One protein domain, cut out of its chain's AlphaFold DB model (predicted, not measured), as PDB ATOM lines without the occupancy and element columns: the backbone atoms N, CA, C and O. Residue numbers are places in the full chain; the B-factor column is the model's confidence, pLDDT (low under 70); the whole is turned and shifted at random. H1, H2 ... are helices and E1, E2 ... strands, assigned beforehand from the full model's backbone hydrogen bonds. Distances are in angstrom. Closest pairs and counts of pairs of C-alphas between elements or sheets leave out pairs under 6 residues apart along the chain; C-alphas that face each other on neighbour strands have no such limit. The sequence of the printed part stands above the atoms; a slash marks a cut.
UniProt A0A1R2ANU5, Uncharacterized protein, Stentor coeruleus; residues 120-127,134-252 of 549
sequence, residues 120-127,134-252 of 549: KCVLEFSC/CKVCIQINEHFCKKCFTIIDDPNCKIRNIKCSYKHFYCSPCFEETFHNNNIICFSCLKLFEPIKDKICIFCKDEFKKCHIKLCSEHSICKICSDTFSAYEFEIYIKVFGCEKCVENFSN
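AT A GLANCE: This is residues 120 to 127 and 134 to 252 of the 549 residues of an uncharacterized protein of Stentor coeruleus (UniProt A0A1R2ANU5). The model is an elongated run of small helices, with three of them, H3, H6 and H7, side by side in a row and H6 between the other two, and with two long loops, residues 142 to 171 between H2 and H3 and residues 194 to 211 between H4 and E1. The short helices H1 and H2 lie at one end of the long axis, away from the other helices, and a small hairpin of strands E1 and E2 lies toward the opposite end. The printed part has 127 residues with seven named helices and two named strands, in the order H1 H2 H3 H4 E1 E2 H5 H6 H7; the sheet, E1 - E2, is antiparallel. The class is mostly helix, though under half of the residues are in named elements. The whole is compact, with a radius of gyration of the C-alphas of 15.3 A, and spans 47 by 26 by 26 A.

HOW THE PARTS SIT: H1, residues 120 to 124, and H2, residues 135 to 141, are apart and touch no helix. H3, residues 172 to 181, is close to but not clearly touching H4, residues 187 to 193; their closest C-alphas, of Phe 179 and Phe 193, are 6.4 A apart, and their lines are about perpendicular at 88 degrees. E1, residues 212 to 214, and E2, residues 220 to 222, form a hairpin, with N 213 and O 221 within hydrogen-bond range at 2.9 A. H5, residues 223 to 228, has its Lys 223 C-alpha 6.0 A from that of His 212 in E1, their closest pair. H6, residues 231 to 241, is only just apart from H5, with closest C-alphas at 8.0 A. H6 touches H3, closest at the C-alphas of Glu 176 and Val 240, 5.9 A apart, with a shallow tilt of 16 degrees, the same way. H6 and H7, residues 244 to 252, form a helical hairpin and touch, closest at the C-alphas of Ile 238 and Val 247, 6.2 A apart, with a shallow tilt of 18 degrees, opposite ways. Every O i to N i+4 pair is within hydrogen-bond range in H1, H2, H5, H6 and H7; H3 has 5 of 6, and H4 1 of 3, beside 3 of 4 O i to N i+3 pairs.

IN THESE COORDINATES: H1 begins at C-alpha 120, (180.718, 265.971, 230.672). From first to last C-alpha, H3 measures 14.5 A, H4 10.5 A, H6 15.3 A and H7 12.4 A. H6 begins at C-alpha 231, (153.739, 253.186, 221.862), and H7 ends at C-alpha 252, (143.723, 246.599, 228.756).

THE WHOLE: The two C-alphas farthest apart, of Cys 134 and Ser 217, are 48.4 A apart. Residues 128 to 133 are not printed, and C-alphas 127 and 134 are 12.1 A apart across the cut. The links H2 to H3, 30 residues, and H4 to E1, 18 residues, are long; within the first, residues 159 to 160 pair antiparallel with residues 169 to 170. The mean pLDDT of the printed part is 88.3, and residues 123 and 125 to 127 are under 70.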
ATOM      1  N   LYS A 120     180.640 265.047 229.520       75.62
ATOM      2  CA  LYS A 120     180.718 265.971 230.672       75.62
ATOM      3  C   LYS A 120     181.119 267.407 230.288       75.62
ATOM      4  O   LYS A 120     180.480 268.358 230.727       75.62
ATOM      5  N   CYS A 121     182.124 267.574 229.432       76.62
ATOM      6  CA  CYS A 121     182.561 268.893 228.973       76.62
ATOM      7  C   CYS A 121     181.560 269.596 228.060       76.62
ATOM      8  O   CYS A 121     181.527 270.819 228.069       76.62
ATOM      9  N   VAL A 122     180.737 268.859 227.309       75.44
ATOM     10  CA  VAL A 122     179.639 269.441 226.515       75.44
ATOM     11  C   VAL A 122     178.568 270.080 227.421       75.44
ATOM     12  O   VAL A 122     177.828 270.951 226.971       75.44
ATOM     13  N   LEU A 123     178.501 269.681 228.702       69.06
ATOM     14  CA  LEU A 123     177.519 270.173 229.683       69.06
ATOM     15  C   LEU A 123     178.053 271.374 230.458       69.06
ATOM     16  O   LEU A 123     177.376 272.387 230.584       69.06
ATOM     17  N   GLU A 124     179.275 271.239 230.981       71.31
ATOM     18  CA  GLU A 124     179.957 272.295 231.737       71.31
ATOM     19  C   GLU A 124     180.217 273.521 230.865       71.31
ATOM     20  O   GLU A 124     180.110 274.652 231.333       71.31
ATOM     21  N   PHE A 125     180.539 273.304 229.586       68.38
ATOM     22  CA  PHE A 125     180.610 274.379 228.614       68.38
ATOM     23  C   PHE A 125     179.233 274.652 228.018       68.38
ATOM     24  O   PHE A 125     178.888 274.250 226.910       68.38
ATOM     25  N   SER A 126     178.498 275.498 228.738       53.03
ATOM     26  CA  SER A 126     177.386 276.306 228.236       53.03
ATOM     27  C   SER A 126     177.806 277.328 227.155       53.03
ATOM     28  O   SER A 126     177.080 278.283 226.892       53.03
ATOM     29  N   CYS A 127     178.935 277.118 226.462       45.59
ATOM     30  CA  CYS A 127     179.494 277.978 225.411       45.59
ATOM     31  C   CYS A 127     178.680 277.978 224.100       45.59
ATOM     32  O   CYS A 127     179.192 278.334 223.040       45.59
ATOM     33  N   CYS A 134     178.197 275.051 214.301       75.12
ATOM     34  CA  CYS A 134     178.623 273.663 214.089       75.12
ATOM     35  C   CYS A 134     177.444 272.687 213.966       75.12
ATOM     36  O   CYS A 134     177.036 272.063 214.946       75.12
ATOM     37  N   LYS A 135     176.962 272.489 212.729       77.25
ATOM     38  CA  LYS A 135     175.884 271.535 212.386       77.25
ATOM     39  C   LYS A 135     176.061 270.150 213.027       77.25
ATOM     40  O   LYS A 135     175.099 269.614 213.558       77.25
ATOM     41  N   VAL A 136     177.285 269.615 213.048       76.75
ATOM     42  CA  VAL A 136     177.587 268.300 213.646       76.75
ATOM     43  C   VAL A 136     177.372 268.303 215.166       76.75
ATOM     44  O   VAL A 136     176.776 267.373 215.696       76.75
ATOM     45  N   CYS A 137     177.783 269.357 215.882       75.25
ATOM     46  CA  CYS A 137     177.500 269.483 217.319       75.25
ATOM     47  C   CYS A 137     176.002 269.609 217.603       75.25
ATOM     48  O   CYS A 137     175.528 269.030 218.574       75.25
ATOM     49  N   ILE A 138     175.268 270.345 216.762       76.38
ATOM     50  CA  ILE A 138     173.810 270.493 216.870       76.38
ATOM     51  C   ILE A 138     173.132 269.130 216.676       76.38
ATOM     52  O   ILE A 138     172.366 268.717 217.540       76.38
ATOM     53  N   GLN A 139     173.495 268.390 215.623       78.44
ATOM     54  CA  GLN A 139     172.984 267.041 215.354       78.44
ATOM     55  C   GLN A 139     173.279 266.071 216.505       78.44
ATOM     56  O   GLN A 139     172.365 265.430 217.007       78.44
ATOM     57  N   ILE A 140     174.517 266.002 217.004       77.31
ATOM     58  CA  ILE A 140     174.853 265.145 218.159       77.31
ATOM     59  C   ILE A 140     174.014 265.543 219.396       77.31
ATOM     60  O   ILE A 140     173.518 264.682 220.128       77.31
ATOM     61  N   ASN A 141     173.757 266.841 219.592       77.62
ATOM     62  CA  ASN A 141     172.884 267.349 220.655       77.62
ATOM     63  C   ASN A 141     171.405 266.942 220.530       77.62
ATOM     64  O   ASN A 141     170.693 266.970 221.540       77.62
ATOM     65  N   GLU A 142     170.943 266.560 219.338       82.75
ATOM     66  CA  GLU A 142     169.617 265.975 219.082       82.75
ATOM     67  C   GLU A 142     169.560 264.468 219.437       82.75
ATOM     68  O   GLU A 142     168.519 263.820 219.287       82.75
ATOM     69  N   HIS A 143     170.651 263.899 219.976       84.62
ATOM     70  CA  HIS A 143     170.709 262.530 220.510       84.62
ATOM     71  C   HIS A 143     171.051 262.416 222.014       84.62
ATOM     72  O   HIS A 143     170.830 261.351 222.586       84.62
ATOM     73  N   PHE A 144     171.482 263.484 222.704       87.19
ATOM     74  CA  PHE A 144     171.656 263.489 224.170       87.19
ATOM     75  C   PHE A 144     170.365 263.711 224.983       87.19
ATOM     76  O   PHE A 144     169.740 264.771 224.890       87.19
ATOM     77  N   CYS A 145     170.048 262.789 225.902       90.94
ATOM     78  CA  CYS A 145     169.055 263.009 226.964       90.94
ATOM     79  C   CYS A 145     169.329 264.325 227.715       90.94
ATOM     80  O   CYS A 145     170.410 264.511 228.261       90.94
ATOM     81  N   LYS A 146     168.347 265.217 227.854       88.25
ATOM     82  CA  LYS A 146     168.576 266.569 228.407       88.25
ATOM     83  C   LYS A 146     168.798 266.648 229.927       88.25
ATOM     84  O   LYS A 146     168.933 267.751 230.446       88.25
ATOM     85  N   LYS A 147     168.848 265.506 230.626       88.06
ATOM     86  CA  LYS A 147     169.170 265.410 232.061       88.06
ATOM     87  C   LYS A 147     170.487 264.681 232.331       88.06
ATOM     88  O   LYS A 147     171.392 265.274 232.903       88.06
ATOM     89  N   CYS A 148     170.624 263.416 231.925       87.94
ATOM     90  CA  CYS A 148     171.886 262.687 232.117       87.94
ATOM     91  C   CYS A 148     172.885 262.892 230.970       87.94
ATOM     92  O   CYS A 148     174.084 262.690 231.165       87.94
ATOM     93  N   PHE A 149     172.419 263.274 229.779       82.94
ATOM     94  CA  PHE A 149     173.209 263.415 228.552       82.94
ATOM     95  C   PHE A 149     173.788 262.108 228.003       82.94
ATOM     96  O   PHE A 149     174.773 262.118 227.269       82.94
ATOM     97  N   THR A 150     173.170 260.968 228.328       85.06
ATOM     98  CA  THR A 150     173.416 259.717 227.594       85.06
ATOM     99  C   THR A 150     172.914 259.881 226.163       85.06
ATOM    100  O   THR A 150     171.848 260.464 225.949       85.06
ATOM    101  N   ILE A 151     173.698 259.394 225.202       82.94
ATOM    102  CA  ILE A 151     173.287 259.287 223.802       82.94
ATOM    103  C   ILE A 151     172.227 258.197 223.722       82.94
ATOM    104  O   ILE A 151     172.423 257.104 224.245       82.94
ATOM    105  N   ILE A 152     171.099 258.514 223.103       85.81
ATOM    106  CA  ILE A 152     170.046 257.549 222.821       85.81
ATOM    107  C   ILE A 152     170.101 257.285 221.317       85.81
ATOM    108  O   ILE A 152     169.623 258.100 220.521       85.81
ATOM    109  N   ASP A 153     170.771 256.194 220.948       83.00
ATOM    110  CA  ASP A 153     170.976 255.812 219.549       83.00
ATOM    111  C   ASP A 153     169.676 255.300 218.913       83.00
ATOM    112  O   ASP A 153     169.343 255.719 217.806       83.00
ATOM    113  N   ASP A 154     168.899 254.481 219.635       86.94
ATOM    114  CA  ASP A 154     167.567 254.040 219.202       86.94
ATOM    115  C   ASP A 154     166.543 255.190 219.318       86.94
ATOM    116  O   ASP A 154     166.255 255.643 220.433       86.94
ATOM    117  N   PRO A 155     165.946 255.666 218.206       86.00
ATOM    118  CA  PRO A 155     164.908 256.692 218.242       86.00
ATOM    119  C   PRO A 155     163.686 256.293 219.075       86.00
ATOM    120  O   PRO A 155     163.063 257.173 219.664       86.00
ATOM    121  N   ASN A 156     163.364 254.997 219.160       88.88
ATOM    122  CA  ASN A 156     162.211 254.499 219.911       88.88
ATOM    123  C   ASN A 156     162.403 254.644 221.424       88.88
ATOM    124  O   ASN A 156     161.425 254.804 222.138       88.88
ATOM    125  N   CYS A 157     163.648 254.679 221.911       90.81
ATOM    126  CA  CYS A 157     163.974 254.882 223.326       90.81
ATOM    127  C   CYS A 157     163.999 256.368 223.753       90.81
ATOM    128  O   CYS A 157     164.285 256.676 224.917       90.81
ATOM    129  N   LYS A 158     163.751 257.316 222.832       94.06
ATOM    130  CA  LYS A 158     163.746 258.762 223.118       94.06
ATOM    131  C   LYS A 158     162.363 259.218 223.590       94.06
ATOM    132  O   LYS A 158     161.430 259.284 222.802       94.06
ATOM    133  N   ILE A 159     162.260 259.663 224.842       96.06
ATOM    134  CA  ILE A 159     161.046 260.296 225.376       96.06
ATOM    135  C   ILE A 159     161.067 261.794 225.084       96.06
ATOM    136  O   ILE A 159     161.808 262.549 225.723       96.06
ATOM    137  N   ARG A 160     160.278 262.251 224.113       94.94
ATOM    138  CA  ARG A 160     160.222 263.663 223.709       94.94
ATOM    139  C   ARG A 160     159.337 264.483 224.644       94.94
ATOM    140  O   ARG A 160     158.166 264.174 224.816       94.94
ATOM    141  N   ASN A 161     159.849 265.596 225.170       94.25
ATOM    142  CA  ASN A 161     159.025 266.565 225.891       94.25
ATOM    143  C   ASN A 161     158.217 267.397 224.884       94.25
ATOM    144  O   ASN A 161     158.714 268.376 224.323       94.25
ATOM    145  N   ILE A 162     156.962 266.999 224.659       93.38
ATOM    146  CA  ILE A 162     156.074 267.598 223.650       93.38
ATOM    147  C   ILE A 162     155.758 269.088 223.889       93.38
ATOM    148  O   ILE A 162     155.408 269.797 222.948       93.38
ATOM    149  N   LYS A 163     155.924 269.594 225.121       91.25
ATOM    150  CA  LYS A 163     155.723 271.013 225.468       91.25
ATOM    151  C   LYS A 163     156.934 271.889 225.117       91.25
ATOM    152  O   LYS A 163     156.832 273.117 225.092       91.25
ATOM    153  N   CYS A 164     158.089 271.282 224.840       92.50
ATOM    154  CA  CYS A 164     159.323 272.000 224.574       92.50
ATOM    155  C   CYS A 164     159.480 272.376 223.091       92.50
ATOM    156  O   CYS A 164     159.743 271.526 222.240       92.50
ATOM    157  N   SER A 165     159.450 273.680 222.797       89.31
ATOM    158  CA  SER A 165     159.752 274.248 221.471       89.31
ATOM    159  C   SER A 165     161.118 273.828 220.907       89.31
ATOM    160  O   SER A 165     161.269 273.695 219.696       89.31
ATOM    161  N   TYR A 166     162.097 273.557 221.776       86.25
ATOM    162  CA  TYR A 166     163.444 273.096 221.416       86.25
ATOM    163  C   TYR A 166     163.539 271.581 221.158       86.25
ATOM    164  O   TYR A 166     164.644 271.047 221.068       86.25
ATOM    165  N   LYS A 167     162.402 270.868 221.074       89.62
ATOM    166  CA  LYS A 167     162.314 269.417 220.807       89.62
ATOM    167  C   LYS A 167     163.183 268.566 221.745       89.62
ATOM    168  O   LYS A 167     163.725 267.538 221.351       89.62
ATOM    169  N   HIS A 168     163.331 269.003 222.994       91.38
ATOM    170  CA  HIS A 168     164.091 268.292 224.017       91.38
ATOM    171  C   HIS A 168     163.516 266.900 224.308       91.38
ATOM    172  O   HIS A 168     162.303 266.701 224.301       91.38
ATOM    173  N   PHE A 169     164.397 265.947 224.600       93.31
ATOM    174  CA  PHE A 169     164.054 264.552 224.863       93.31
ATOM    175  C   PHE A 169     164.934 263.973 225.978       93.31
ATOM    176  O   PHE A 169     165.967 264.536 226.361       93.31
ATOM    177  N   TYR A 170     164.495 262.844 226.519       94.69
ATOM    178  CA  TYR A 170     165.028 262.197 227.708       94.69
ATOM    179  C   TYR A 170     165.081 260.676 227.493       94.69
ATOM    180  O   TYR A 170     164.380 260.155 226.633       94.69
ATOM    181  N   CYS A 171     165.897 259.953 228.262       95.31
ATOM    182  CA  CYS A 171     165.717 258.504 228.416       95.31
ATOM    183  C   CYS A 171     164.682 258.244 229.521       95.31
ATOM    184  O   CYS A 171     164.538 259.094 230.407       95.31
ATOM    185  N   SER A 172     164.001 257.090 229.509       95.44
ATOM    186  CA  SER A 172     162.930 256.795 230.481       95.44
ATOM    187  C   SER A 172     163.325 257.029 231.945       95.44
ATOM    188  O   SER A 172     162.635 257.808 232.600       95.44
ATOM    189  N   PRO A 173     164.468 256.512 232.454       95.19
ATOM    190  CA  PRO A 173     164.832 256.707 233.860       95.19
ATOM    191  C   PRO A 173     164.972 258.185 234.230       95.19
ATOM    192  O   PRO A 173     164.529 258.618 235.287       95.19
ATOM    193  N   CYS A 174     165.538 258.995 233.330       94.50
ATOM    194  CA  CYS A 174     165.645 260.428 233.557       94.50
ATOM    195  C   CYS A 174     164.314 261.157 233.429       94.50
ATOM    196  O   CYS A 174     164.146 262.162 234.107       94.50
ATOM    197  N   PHE A 175     163.405 260.720 232.558       94.88
ATOM    198  CA  PHE A 175     162.091 261.339 232.408       94.88
ATOM    199  C   PHE A 175     161.228 261.103 233.656       94.88
ATOM    200  O   PHE A 175     160.700 262.059 234.221       94.88
ATOM    201  N   GLU A 176     161.206 259.863 234.150       93.06
ATOM    202  CA  GLU A 176     160.568 259.466 235.411       93.06
ATOM    203  C   GLU A 176     161.162 260.233 236.606       93.06
ATOM    204  O   GLU A 176     160.463 260.955 237.309       93.06
ATOM    205  N   GLU A 177     162.483 260.199 236.788       92.12
ATOM    206  CA  GLU A 177     163.161 260.876 237.906       92.12
ATOM    207  C   GLU A 177     163.104 262.417 237.799       92.12
ATOM    208  O   GLU A 177     163.366 263.137 238.762       92.12
ATOM    209  N   THR A 178     162.771 262.970 236.627       86.56
ATOM    210  CA  THR A 178     162.535 264.414 236.454       86.56
ATOM    211  C   THR A 178     161.224 264.864 237.089       86.56
ATOM    212  O   THR A 178     161.191 265.952 237.661       86.56
ATOM    213  N   PHE A 179     160.189 264.022 237.045       82.19
ATOM    214  CA  PHE A 179     158.875 264.304 237.625       82.19
ATOM    215  C   PHE A 179     158.933 264.552 239.138       82.19
ATOM    216  O   PHE A 179     158.209 265.396 239.653       82.19
ATOM    217  N   HIS A 180     159.841 263.868 239.839       82.38
ATOM    218  CA  HIS A 180     159.982 263.992 241.290       82.38
ATOM    219  C   HIS A 180     160.904 265.139 241.737       82.38
ATOM    220  O   HIS A 180     160.676 265.726 242.791       82.38
ATOM    221  N   ASN A 181     161.945 265.463 240.957       78.50
ATOM    222  CA  ASN A 181     163.075 266.266 241.445       78.50
ATOM    223  C   ASN A 181     163.171 267.699 240.888       78.50
ATOM    224  O   ASN A 181     164.083 268.415 241.289       78.50
ATOM    225  N   ASN A 182     162.308 268.128 239.953       75.19
ATOM    226  CA  ASN A 182     162.236 269.495 239.378       75.19
ATOM    227  C   ASN A 182     163.543 270.131 238.830       75.19
ATOM    228  O   ASN A 182     163.527 271.270 238.367       75.19
ATOM    229  N   ASN A 183     164.659 269.397 238.794       79.25
ATOM    230  CA  ASN A 183     165.979 269.844 238.337       79.25
ATOM    231  C   ASN A 183     166.067 269.942 236.798       79.25
ATOM    232  O   ASN A 183     166.881 269.276 236.155       79.25
ATOM    233  N   ILE A 184     165.204 270.763 236.192       81.31
ATOM    234  CA  ILE A 184     165.123 270.989 234.748       81.31
ATOM    235  C   ILE A 184     165.579 272.408 234.419       81.31
ATOM    236  O   ILE A 184     164.926 273.386 234.763       81.31
ATOM    237  N   ILE A 185     166.664 272.516 233.654       78.94
ATOM    238  CA  ILE A 185     167.237 273.807 233.242       78.94
ATOM    239  C   ILE A 185     166.340 274.526 232.209       78.94
ATOM    240  O   ILE A 185     166.293 275.752 232.145       78.94
ATOM    241  N   CYS A 186     165.612 273.779 231.374       86.81
ATOM    242  CA  CYS A 186     164.772 274.349 230.321       86.81
ATOM    243  C   CYS A 186     163.371 274.724 230.835       86.81
ATOM    244  O   CYS A 186     162.541 273.848 231.075       86.81
ATOM    245  N   PHE A 187     163.068 276.025 230.879       88.75
ATOM    246  CA  PHE A 187     161.753 276.548 231.279       88.75
ATOM    247  C   PHE A 187     160.581 275.962 230.470       88.75
ATOM    248  O   PHE A 187     159.565 275.577 231.041       88.75
ATOM    249  N   SER A 188     160.727 275.789 229.150       90.19
ATOM    250  CA  SER A 188     159.685 275.149 228.326       90.19
ATOM    251  C   SER A 188     159.466 273.671 228.667       90.19
ATOM    252  O   SER A 188     158.382 273.152 228.421       90.19
ATOM    253  N   CYS A 189     160.472 272.987 229.225       92.69
ATOM    254  CA  CYS A 189     160.327 271.611 229.700       92.69
ATOM    255  C   CYS A 189     159.647 271.545 231.076       92.69
ATOM    256  O   CYS A 189     158.857 270.628 231.280       92.69
ATOM    257  N   LEU A 190     159.906 272.506 231.979       92.12
ATOM    258  CA  LEU A 190     159.255 272.601 233.300       92.12
ATOM    259  C   LEU A 190     157.727 272.651 233.195       92.12
ATOM    260  O   LEU A 190     157.049 271.983 233.967       92.12
ATOM    261  N   LYS A 191     157.188 273.343 232.182       92.62
ATOM    262  CA  LYS A 191     155.737 273.435 231.923       92.62
ATOM    263  C   LYS A 191     155.026 272.088 231.774       92.62
ATOM    264  O   LYS A 191     153.815 272.014 231.944       92.62
ATOM    265  N   LEU A 192     155.752 271.020 231.434       93.50
ATOM    266  CA  LEU A 192     155.190 269.672 231.356       93.50
ATOM    267  C   LEU A 192     154.856 269.086 232.744       93.50
ATOM    268  O   LEU A 192     153.984 268.230 232.856       93.50
ATOM    269  N   PHE A 193     155.528 269.558 233.790       90.81
ATOM    270  CA  PHE A 193     155.438 269.050 235.161       90.81
ATOM    271  C   PHE A 193     154.538 269.920 236.055       90.81
ATOM    272  O   PHE A 193     154.410 269.662 237.247       90.81
ATOM    273  N   GLU A 194     153.879 270.931 235.480       90.69
ATOM    274  CA  GLU A 194     152.865 271.716 236.182       90.69
ATOM    275  C   GLU A 194     151.662 270.837 236.597       90.69
ATOM    276  O   GLU A 194     151.271 269.929 235.842       90.69
ATOM    277  N   PRO A 195     151.043 271.107 237.768       89.69
ATOM    278  CA  PRO A 195     149.845 270.409 238.223       89.69
ATOM    279  C   PRO A 195     148.728 270.410 237.178       89.69
ATOM    280  O   PRO A 195     148.512 271.390 236.460       89.69
ATOM    281  N   ILE A 196     148.000 269.298 237.102       89.06
ATOM    282  CA  ILE A 196     146.890 269.145 236.159       89.06
ATOM    283  C   ILE A 196     145.746 270.072 236.587       89.06
ATOM    284  O   ILE A 196     145.364 270.106 237.754       89.06
ATOM    285  N   LYS A 197     145.205 270.820 235.624       89.12
ATOM    286  CA  LYS A 197     143.986 271.627 235.763       89.12
ATOM    287  C   LYS A 197     142.855 270.969 234.982       89.12
ATOM    288  O   LYS A 197     143.108 270.216 234.039       89.12
ATOM    289  N   ASP A 198     141.615 271.303 235.314       87.56
ATOM    290  CA  ASP A 198     140.465 270.848 234.536       87.56
ATOM    291  C   ASP A 198     140.588 271.244 233.056       87.56
ATOM    292  O   ASP A 198     141.046 272.334 232.713       87.56
ATOM    293  N   LYS A 199     140.120 270.357 232.168       90.12
ATOM    294  CA  LYS A 199     140.027 270.576 230.710       90.12
ATOM    295  C   LYS A 199     141.368 270.779 229.970       90.12
ATOM    296  O   LYS A 199     141.354 271.272 228.838       90.12
ATOM    297  N   ILE A 200     142.499 270.342 230.536       94.94
ATOM    298  CA  ILE A 200     143.789 270.280 229.820       94.94
ATOM    299  C   ILE A 200     144.186 268.845 229.454       94.94
ATOM    300  O   ILE A 200     143.851 267.882 230.143       94.94
ATOM    301  N   CYS A 201     144.961 268.701 228.380       95.38
ATOM    302  CA  CYS A 201     145.614 267.444 228.029       95.38
ATOM    303  C   CYS A 201     146.667 267.076 229.079       95.38
ATOM    304  O   CYS A 201     147.602 267.844 229.312       95.38
ATOM    305  N   ILE A 202     146.583 265.873 229.645       94.81
ATOM    306  CA  ILE A 202     147.525 265.413 230.674       94.81
ATOM    307  C   ILE A 202     148.995 265.400 230.201       94.81
ATOM    308  O   ILE A 202     149.880 265.693 231.008       94.81
ATOM    309  N   PHE A 203     149.249 265.151 228.906       94.69
ATOM    310  CA  PHE A 203     150.598 265.009 228.329       94.69
ATOM    311  C   PHE A 203     151.208 266.277 227.715       94.69
ATOM    312  O   PHE A 203     152.429 266.381 227.676       94.69
ATOM    313  N   CYS A 204     150.420 267.233 227.211       94.56
ATOM    314  CA  CYS A 204     150.964 268.499 226.681       94.56
ATOM    315  C   CYS A 204     150.571 269.733 227.498       94.56
ATOM    316  O   CYS A 204     151.072 270.825 227.232       94.56
ATOM    317  N   LYS A 205     149.694 269.589 228.500       94.25
ATOM    318  CA  LYS A 205     149.159 270.687 229.322       94.25
ATOM    319  C   LYS A 205     148.542 271.828 228.493       94.25
ATOM    320  O   LYS A 205     148.581 272.983 228.903       94.25
ATOM    321  N   ASP A 206     148.043 271.532 227.292       93.94
ATOM    322  CA  ASP A 206     147.253 272.474 226.491       93.94
ATOM    323  C   ASP A 206     145.762 272.257 226.757       93.94
ATOM    324  O   ASP A 206     145.310 271.119 226.905       93.94
ATOM    325  N   GLU A 207     144.997 273.345 226.780       94.25
ATOM    326  CA  GLU A 207     143.536 273.317 226.890       94.25
ATOM    327  C   GLU A 207     142.884 272.649 225.668       94.25
ATOM    328  O   GLU A 207     143.322 272.807 224.521       94.25
ATOM    329  N   PHE A 208     141.798 271.906 225.895       91.12
ATOM    330  CA  PHE A 208     141.081 271.231 224.814       91.12
ATOM    331  C   PHE A 208     140.323 272.215 223.915       91.12
ATOM    332  O   PHE A 208     139.197 272.604 224.212       91.12
ATOM    333  N   LYS A 209     140.897 272.537 222.750       82.00
ATOM    334  CA  LYS A 209     140.202 273.324 221.715       82.00
ATOM    335  C   LYS A 209     139.019 272.562 221.101       82.00
ATOM    336  O   LYS A 209     137.921 273.103 221.041       82.00
ATOM    337  N   LYS A 210     139.238 271.323 220.637       77.00
ATOM    338  CA  LYS A 210     138.226 270.370 220.124       77.00
ATOM    339  C   LYS A 210     138.748 268.933 220.289       77.00
ATOM    340  O   LYS A 210     139.953 268.734 220.189       77.00
ATOM    341  N   CYS A 211     137.846 267.967 220.491       74.81
ATOM    342  CA  CYS A 211     138.099 266.513 220.571       74.81
ATOM    343  C   CYS A 211     139.186 266.065 221.579       74.81
ATOM    344  O   CYS A 211     140.387 266.139 221.315       74.81
ATOM    345  N   HIS A 212     138.749 265.499 222.707       88.50
ATOM    346  CA  HIS A 212     139.614 264.826 223.679       88.50
ATOM    347  C   HIS A 212     139.250 263.340 223.785       88.50
ATOM    348  O   HIS A 212     138.085 262.969 223.655       88.50
ATOM    349  N   ILE A 213     140.248 262.495 224.036       91.25
ATOM    350  CA  ILE A 213     140.070 261.071 224.325       91.25
ATOM    351  C   ILE A 213     140.224 260.910 225.835       91.25
ATOM    352  O   ILE A 213     141.260 261.276 226.396       91.25
ATOM    353  N   LYS A 214     139.205 260.364 226.503       91.88
ATOM    354  CA  LYS A 214     139.297 260.038 227.930       91.88
ATOM    355  C   LYS A 214     140.236 258.843 228.136       91.88
ATOM    356  O   LYS A 214     140.098 257.816 227.461       91.88
ATOM    357  N   LEU A 215     141.186 258.997 229.059       90.88
ATOM    358  CA  LEU A 215     142.028 257.918 229.587       90.88
ATOM    359  C   LEU A 215     141.377 257.277 230.817       90.88
ATOM    360  O   LEU A 215     141.400 256.059 230.954       90.88
ATOM    361  N   CYS A 216     140.773 258.085 231.693       94.19
ATOM    362  CA  CYS A 216     139.954 257.632 232.819       94.19
ATOM    363  C   CYS A 216     138.840 258.661 233.122       94.19
ATOM    364  O   CYS A 216     138.520 259.496 232.272       94.19
ATOM    365  N   SER A 217     138.242 258.599 234.317       92.94
ATOM    366  CA  SER A 217     137.273 259.581 234.829       92.94
ATOM    367  C   SER A 217     137.832 261.004 234.906       92.94
ATOM    368  O   SER A 217     137.144 261.948 234.524       92.94
ATOM    369  N   GLU A 218     139.072 261.142 235.377       94.31
ATOM    370  CA  GLU A 218     139.718 262.427 235.685       94.31
ATOM    371  C   GLU A 218     140.644 262.918 234.557       94.31
ATOM    372  O   GLU A 218     140.823 264.118 234.366       94.31
ATOM    373  N   HIS A 219     141.215 262.003 233.768       95.12
ATOM    374  CA  HIS A 219     142.278 262.313 232.813       95.12
ATOM    375  C   HIS A 219     141.863 262.143 231.354       95.12
ATOM    376  O   HIS A 219     141.230 261.161 230.960       95.12
ATOM    377  N   SER A 220     142.285 263.097 230.525       95.00
ATOM    378  CA  SER A 220     142.045 263.118 229.081       95.00
ATOM    379  C   SER A 220     143.289 263.562 228.312       95.00
ATOM    380  O   SER A 220     144.091 264.361 228.801       95.00
ATOM    381  N   ILE A 221     143.427 263.073 227.080       95.19
ATOM    382  CA  ILE A 221     144.463 263.479 226.121       95.19
ATOM    383  C   ILE A 221     143.835 264.178 224.920       95.19
ATOM    384  O   ILE A 221     142.719 263.862 224.507       95.19
ATOM    385  N   CYS A 222     144.551 265.140 224.342       94.94
ATOM    386  CA  CYS A 222     144.156 265.722 223.066       94.94
ATOM    387  C   CYS A 222     144.502 264.751 221.927       94.94
ATOM    388  O   CYS A 222     145.449 263.965 222.037       94.94
ATOM    389  N   LYS A 223     143.765 264.840 220.813       92.06
ATOM    390  CA  LYS A 223     144.013 263.999 219.633       92.06
ATOM    391  C   LYS A 223     145.475 264.067 219.158       92.06
ATOM    392  O   LYS A 223     146.075 263.032 218.915       92.06
ATOM    393  N   ILE A 224     146.082 265.258 219.148       92.62
ATOM    394  CA  ILE A 224     147.481 265.455 218.723       92.62
ATOM    395  C   ILE A 224     148.447 264.579 219.536       92.62
ATOM    396  O   ILE A 224     149.281 263.902 218.947       92.62
ATOM    397  N   CYS A 225     148.328 264.542 220.868       94.12
ATOM    398  CA  CYS A 225     149.175 263.677 221.698       94.12
ATOM    399  C   CYS A 225     148.931 262.188 221.413       94.12
ATOM    400  O   CYS A 225     149.885 261.422 221.348       94.12
ATOM    401  N   SER A 226     147.668 261.792 221.217       92.62
ATOM    402  CA  SER A 226     147.310 260.404 220.899       92.62
ATOM    403  C   SER A 226     147.855 259.928 219.550       92.62
ATOM    404  O   SER A 226     148.142 258.745 219.414       92.62
ATOM    405  N   ASP A 227     147.972 260.833 218.577       91.81
ATOM    406  CA  ASP A 227     148.410 260.522 217.213       91.81
ATOM    407  C   ASP A 227     149.937 260.695 217.029       91.81
ATOM    408  O   ASP A 227     150.498 260.187 216.063       91.81
ATOM    409  N   THR A 228     150.616 261.432 217.925       92.31
ATOM    410  CA  THR A 228     152.049 261.788 217.788       92.31
ATOM    411  C   THR A 228     152.996 260.841 218.526       92.31
ATOM    412  O   THR A 228     154.125 260.655 218.074       92.31
ATOM    413  N   PHE A 229     152.596 260.291 219.677       93.00
ATOM    414  CA  PHE A 229     153.493 259.457 220.479       93.00
ATOM    415  C   PHE A 229     153.639 258.046 219.904       93.00
ATOM    416  O   PHE A 229     152.658 257.397 219.541       93.00
ATOM    417  N   SER A 230     154.875 257.547 219.901       93.06
ATOM    418  CA  SER A 230     155.140 256.110 219.778       93.06
ATOM    419  C   SER A 230     154.520 255.333 220.951       93.06
ATOM    420  O   SER A 230     154.273 255.904 222.014       93.06
ATOM    421  N   ALA A 231     154.292 254.025 220.790       91.56
ATOM    422  CA  ALA A 231     153.739 253.186 221.862       91.56
ATOM    423  C   ALA A 231     154.588 253.256 223.148       91.56
ATOM    424  O   ALA A 231     154.043 253.429 224.235       91.56
ATOM    425  N   TYR A 232     155.919 253.236 223.001       94.12
ATOM    426  CA  TYR A 232     156.871 253.393 224.103       94.12
ATOM    427  C   TYR A 232     156.801 254.778 224.763       94.12
ATOM    428  O   TYR A 232     156.703 254.871 225.985       94.12
ATOM    429  N   GLU A 233     156.793 255.872 223.986       94.69
ATOM    430  CA  GLU A 233     156.599 257.213 224.561       94.69
ATOM    431  C   GLU A 233     155.281 257.290 225.339       94.69
ATOM    432  O   GLU A 233     155.259 257.818 226.449       94.69
ATOM    433  N   PHE A 234     154.200 256.736 224.787       94.12
ATOM    434  CA  PHE A 234     152.871 256.749 225.391       94.12
ATOM    435  C   PHE A 234     152.815 255.948 226.702       94.12
ATOM    436  O   PHE A 234     152.249 256.437 227.681       94.12
ATOM    437  N   GLU A 235     153.443 254.769 226.755       95.31
ATOM    438  CA  GLU A 235     153.585 253.959 227.972       95.31
ATOM    439  C   GLU A 235     154.293 254.747 229.084       95.31
ATOM    440  O   GLU A 235     153.755 254.889 230.185       95.31
ATOM    441  N   ILE A 236     155.459 255.333 228.791       96.19
ATOM    442  CA  ILE A 236     156.228 256.101 229.778       96.19
ATOM    443  C   ILE A 236     155.483 257.374 230.207       96.19
ATOM    444  O   ILE A 236     155.482 257.726 231.387       96.19
ATOM    445  N   TYR A 237     154.784 258.044 229.290       96.31
ATOM    446  CA  TYR A 237     153.930 259.186 229.623       96.31
ATOM    447  C   TYR A 237     152.753 258.801 230.537       96.31
ATOM    448  O   TYR A 237     152.419 259.566 231.445       96.31
ATOM    449  N   ILE A 238     152.146 257.621 230.353       95.75
ATOM    450  CA  ILE A 238     151.118 257.097 231.267       95.75
ATOM    451  C   ILE A 238     151.711 256.727 232.622       95.75
ATOM    452  O   ILE A 238     151.132 257.096 233.638       95.75
ATOM    453  N   LYS A 239     152.871 256.070 232.649       95.50
ATOM    454  CA  LYS A 239     153.575 255.702 233.884       95.50
ATOM    455  C   LYS A 239     153.947 256.920 234.740       95.50
ATOM    456  O   LYS A 239     153.907 256.829 235.961       95.50
ATOM    457  N   VAL A 240     154.308 258.044 234.113       94.62
ATOM    458  CA  VAL A 240     154.748 259.264 234.814       94.62
ATOM    459  C   VAL A 240     153.597 260.194 235.199       94.62
ATOM    460  O   VAL A 240     153.624 260.757 236.289       94.62
ATOM    461  N   PHE A 241     152.604 260.397 234.326       94.62
ATOM    462  CA  PHE A 241     151.542 261.384 234.571       94.62
ATOM    463  C   PHE A 241     150.168 260.780 234.870       94.62
ATOM    464  O   PHE A 241     149.313 261.488 235.393       94.62
ATOM    465  N   GLY A 242     149.919 259.524 234.498       92.75
ATOM    466  CA  GLY A 242     148.633 258.865 234.713       92.75
ATOM    467  C   GLY A 242     148.407 258.475 236.174       92.75
ATOM    468  O   GLY A 242     149.347 258.219 236.919       92.75
ATOM    469  N   CYS A 243     147.138 258.379 236.576       95.00
ATOM    470  CA  CYS A 243     146.772 257.654 237.793       95.00
ATOM    471  C   CYS A 243     146.682 256.143 237.518       95.00
ATOM    472  O   CYS A 243     146.684 255.720 236.361       95.00
ATOM    473  N   GLU A 244     146.533 255.330 238.565       95.88
ATOM    474  CA  GLU A 244     146.400 253.863 238.485       95.88
ATOM    475  C   GLU A 244     145.372 253.428 237.422       95.88
ATOM    476  O   GLU A 244     145.697 252.665 236.512       95.88
ATOM    477  N   LYS A 245     144.185 254.052 237.418       96.50
ATOM    478  CA  LYS A 245     143.125 253.822 236.415       96.50
ATOM    479  C   LYS A 245     143.572 254.093 234.968       96.50
ATOM    480  O   LYS A 245     143.037 253.501 234.035       96.50
ATOM    481  N   CYS A 246     144.503 255.026 234.738       95.31
ATOM    482  CA  CYS A 246     145.064 255.276 233.404       95.31
ATOM    483  C   CYS A 246     146.000 254.146 232.970       95.31
ATOM    484  O   CYS A 246     145.958 253.752 231.804       95.31
ATOM    485  N   VAL A 247     146.813 253.633 233.899       94.38
ATOM    486  CA  VAL A 247     147.731 252.510 233.666       94.38
ATOM    487  C   VAL A 247     146.935 251.246 233.336       94.38
ATOM    488  O   VAL A 247     147.151 250.649 232.284       94.38
ATOM    489  N   GLU A 248     145.924 250.915 234.142       93.75
ATOM    490  CA  GLU A 248     145.017 249.781 233.904       93.75
ATOM    491  C   GLU A 248     144.301 249.871 232.547       93.75
ATOM    492  O   GLU A 248     144.319 248.925 231.753       93.75
ATOM    493  N   ASN A 249     143.701 251.027 232.237       92.44
ATOM    494  CA  ASN A 249     142.988 251.230 230.975       92.44
ATOM    495  C   ASN A 249     143.913 251.133 229.754       92.44
ATOM    496  O   ASN A 249     143.474 250.683 228.693       92.44
ATOM    497  N   PHE A 250     145.182 251.528 229.883       90.44
ATOM    498  CA  PHE A 250     146.177 251.352 228.829       90.44
ATOM    499  C   PHE A 250     146.558 249.881 228.648       90.44
ATOM    500  O   PHE A 250     146.419 249.357 227.542       90.44
ATOM    501  N   SER A 251     146.918 249.188 229.733       91.00
ATOM    502  CA  SER A 251     147.255 247.759 229.714       91.00
ATOM    503  C   SER A 251     146.130 246.892 229.141       91.00
ATOM    504  O   SER A 251     146.394 245.885 228.485       91.00
ATOM    505  N   ASN A 252     144.870 247.279 229.351       88.50
ATOM    506  CA  ASN A 252     143.723 246.599 228.756       88.50
ATOM    507  C   ASN A 252     143.579 246.900 227.253       88.50
ATOM    508  O   ASN A 252     143.332 245.980 226.475       88.50
TER     509      ASN A 252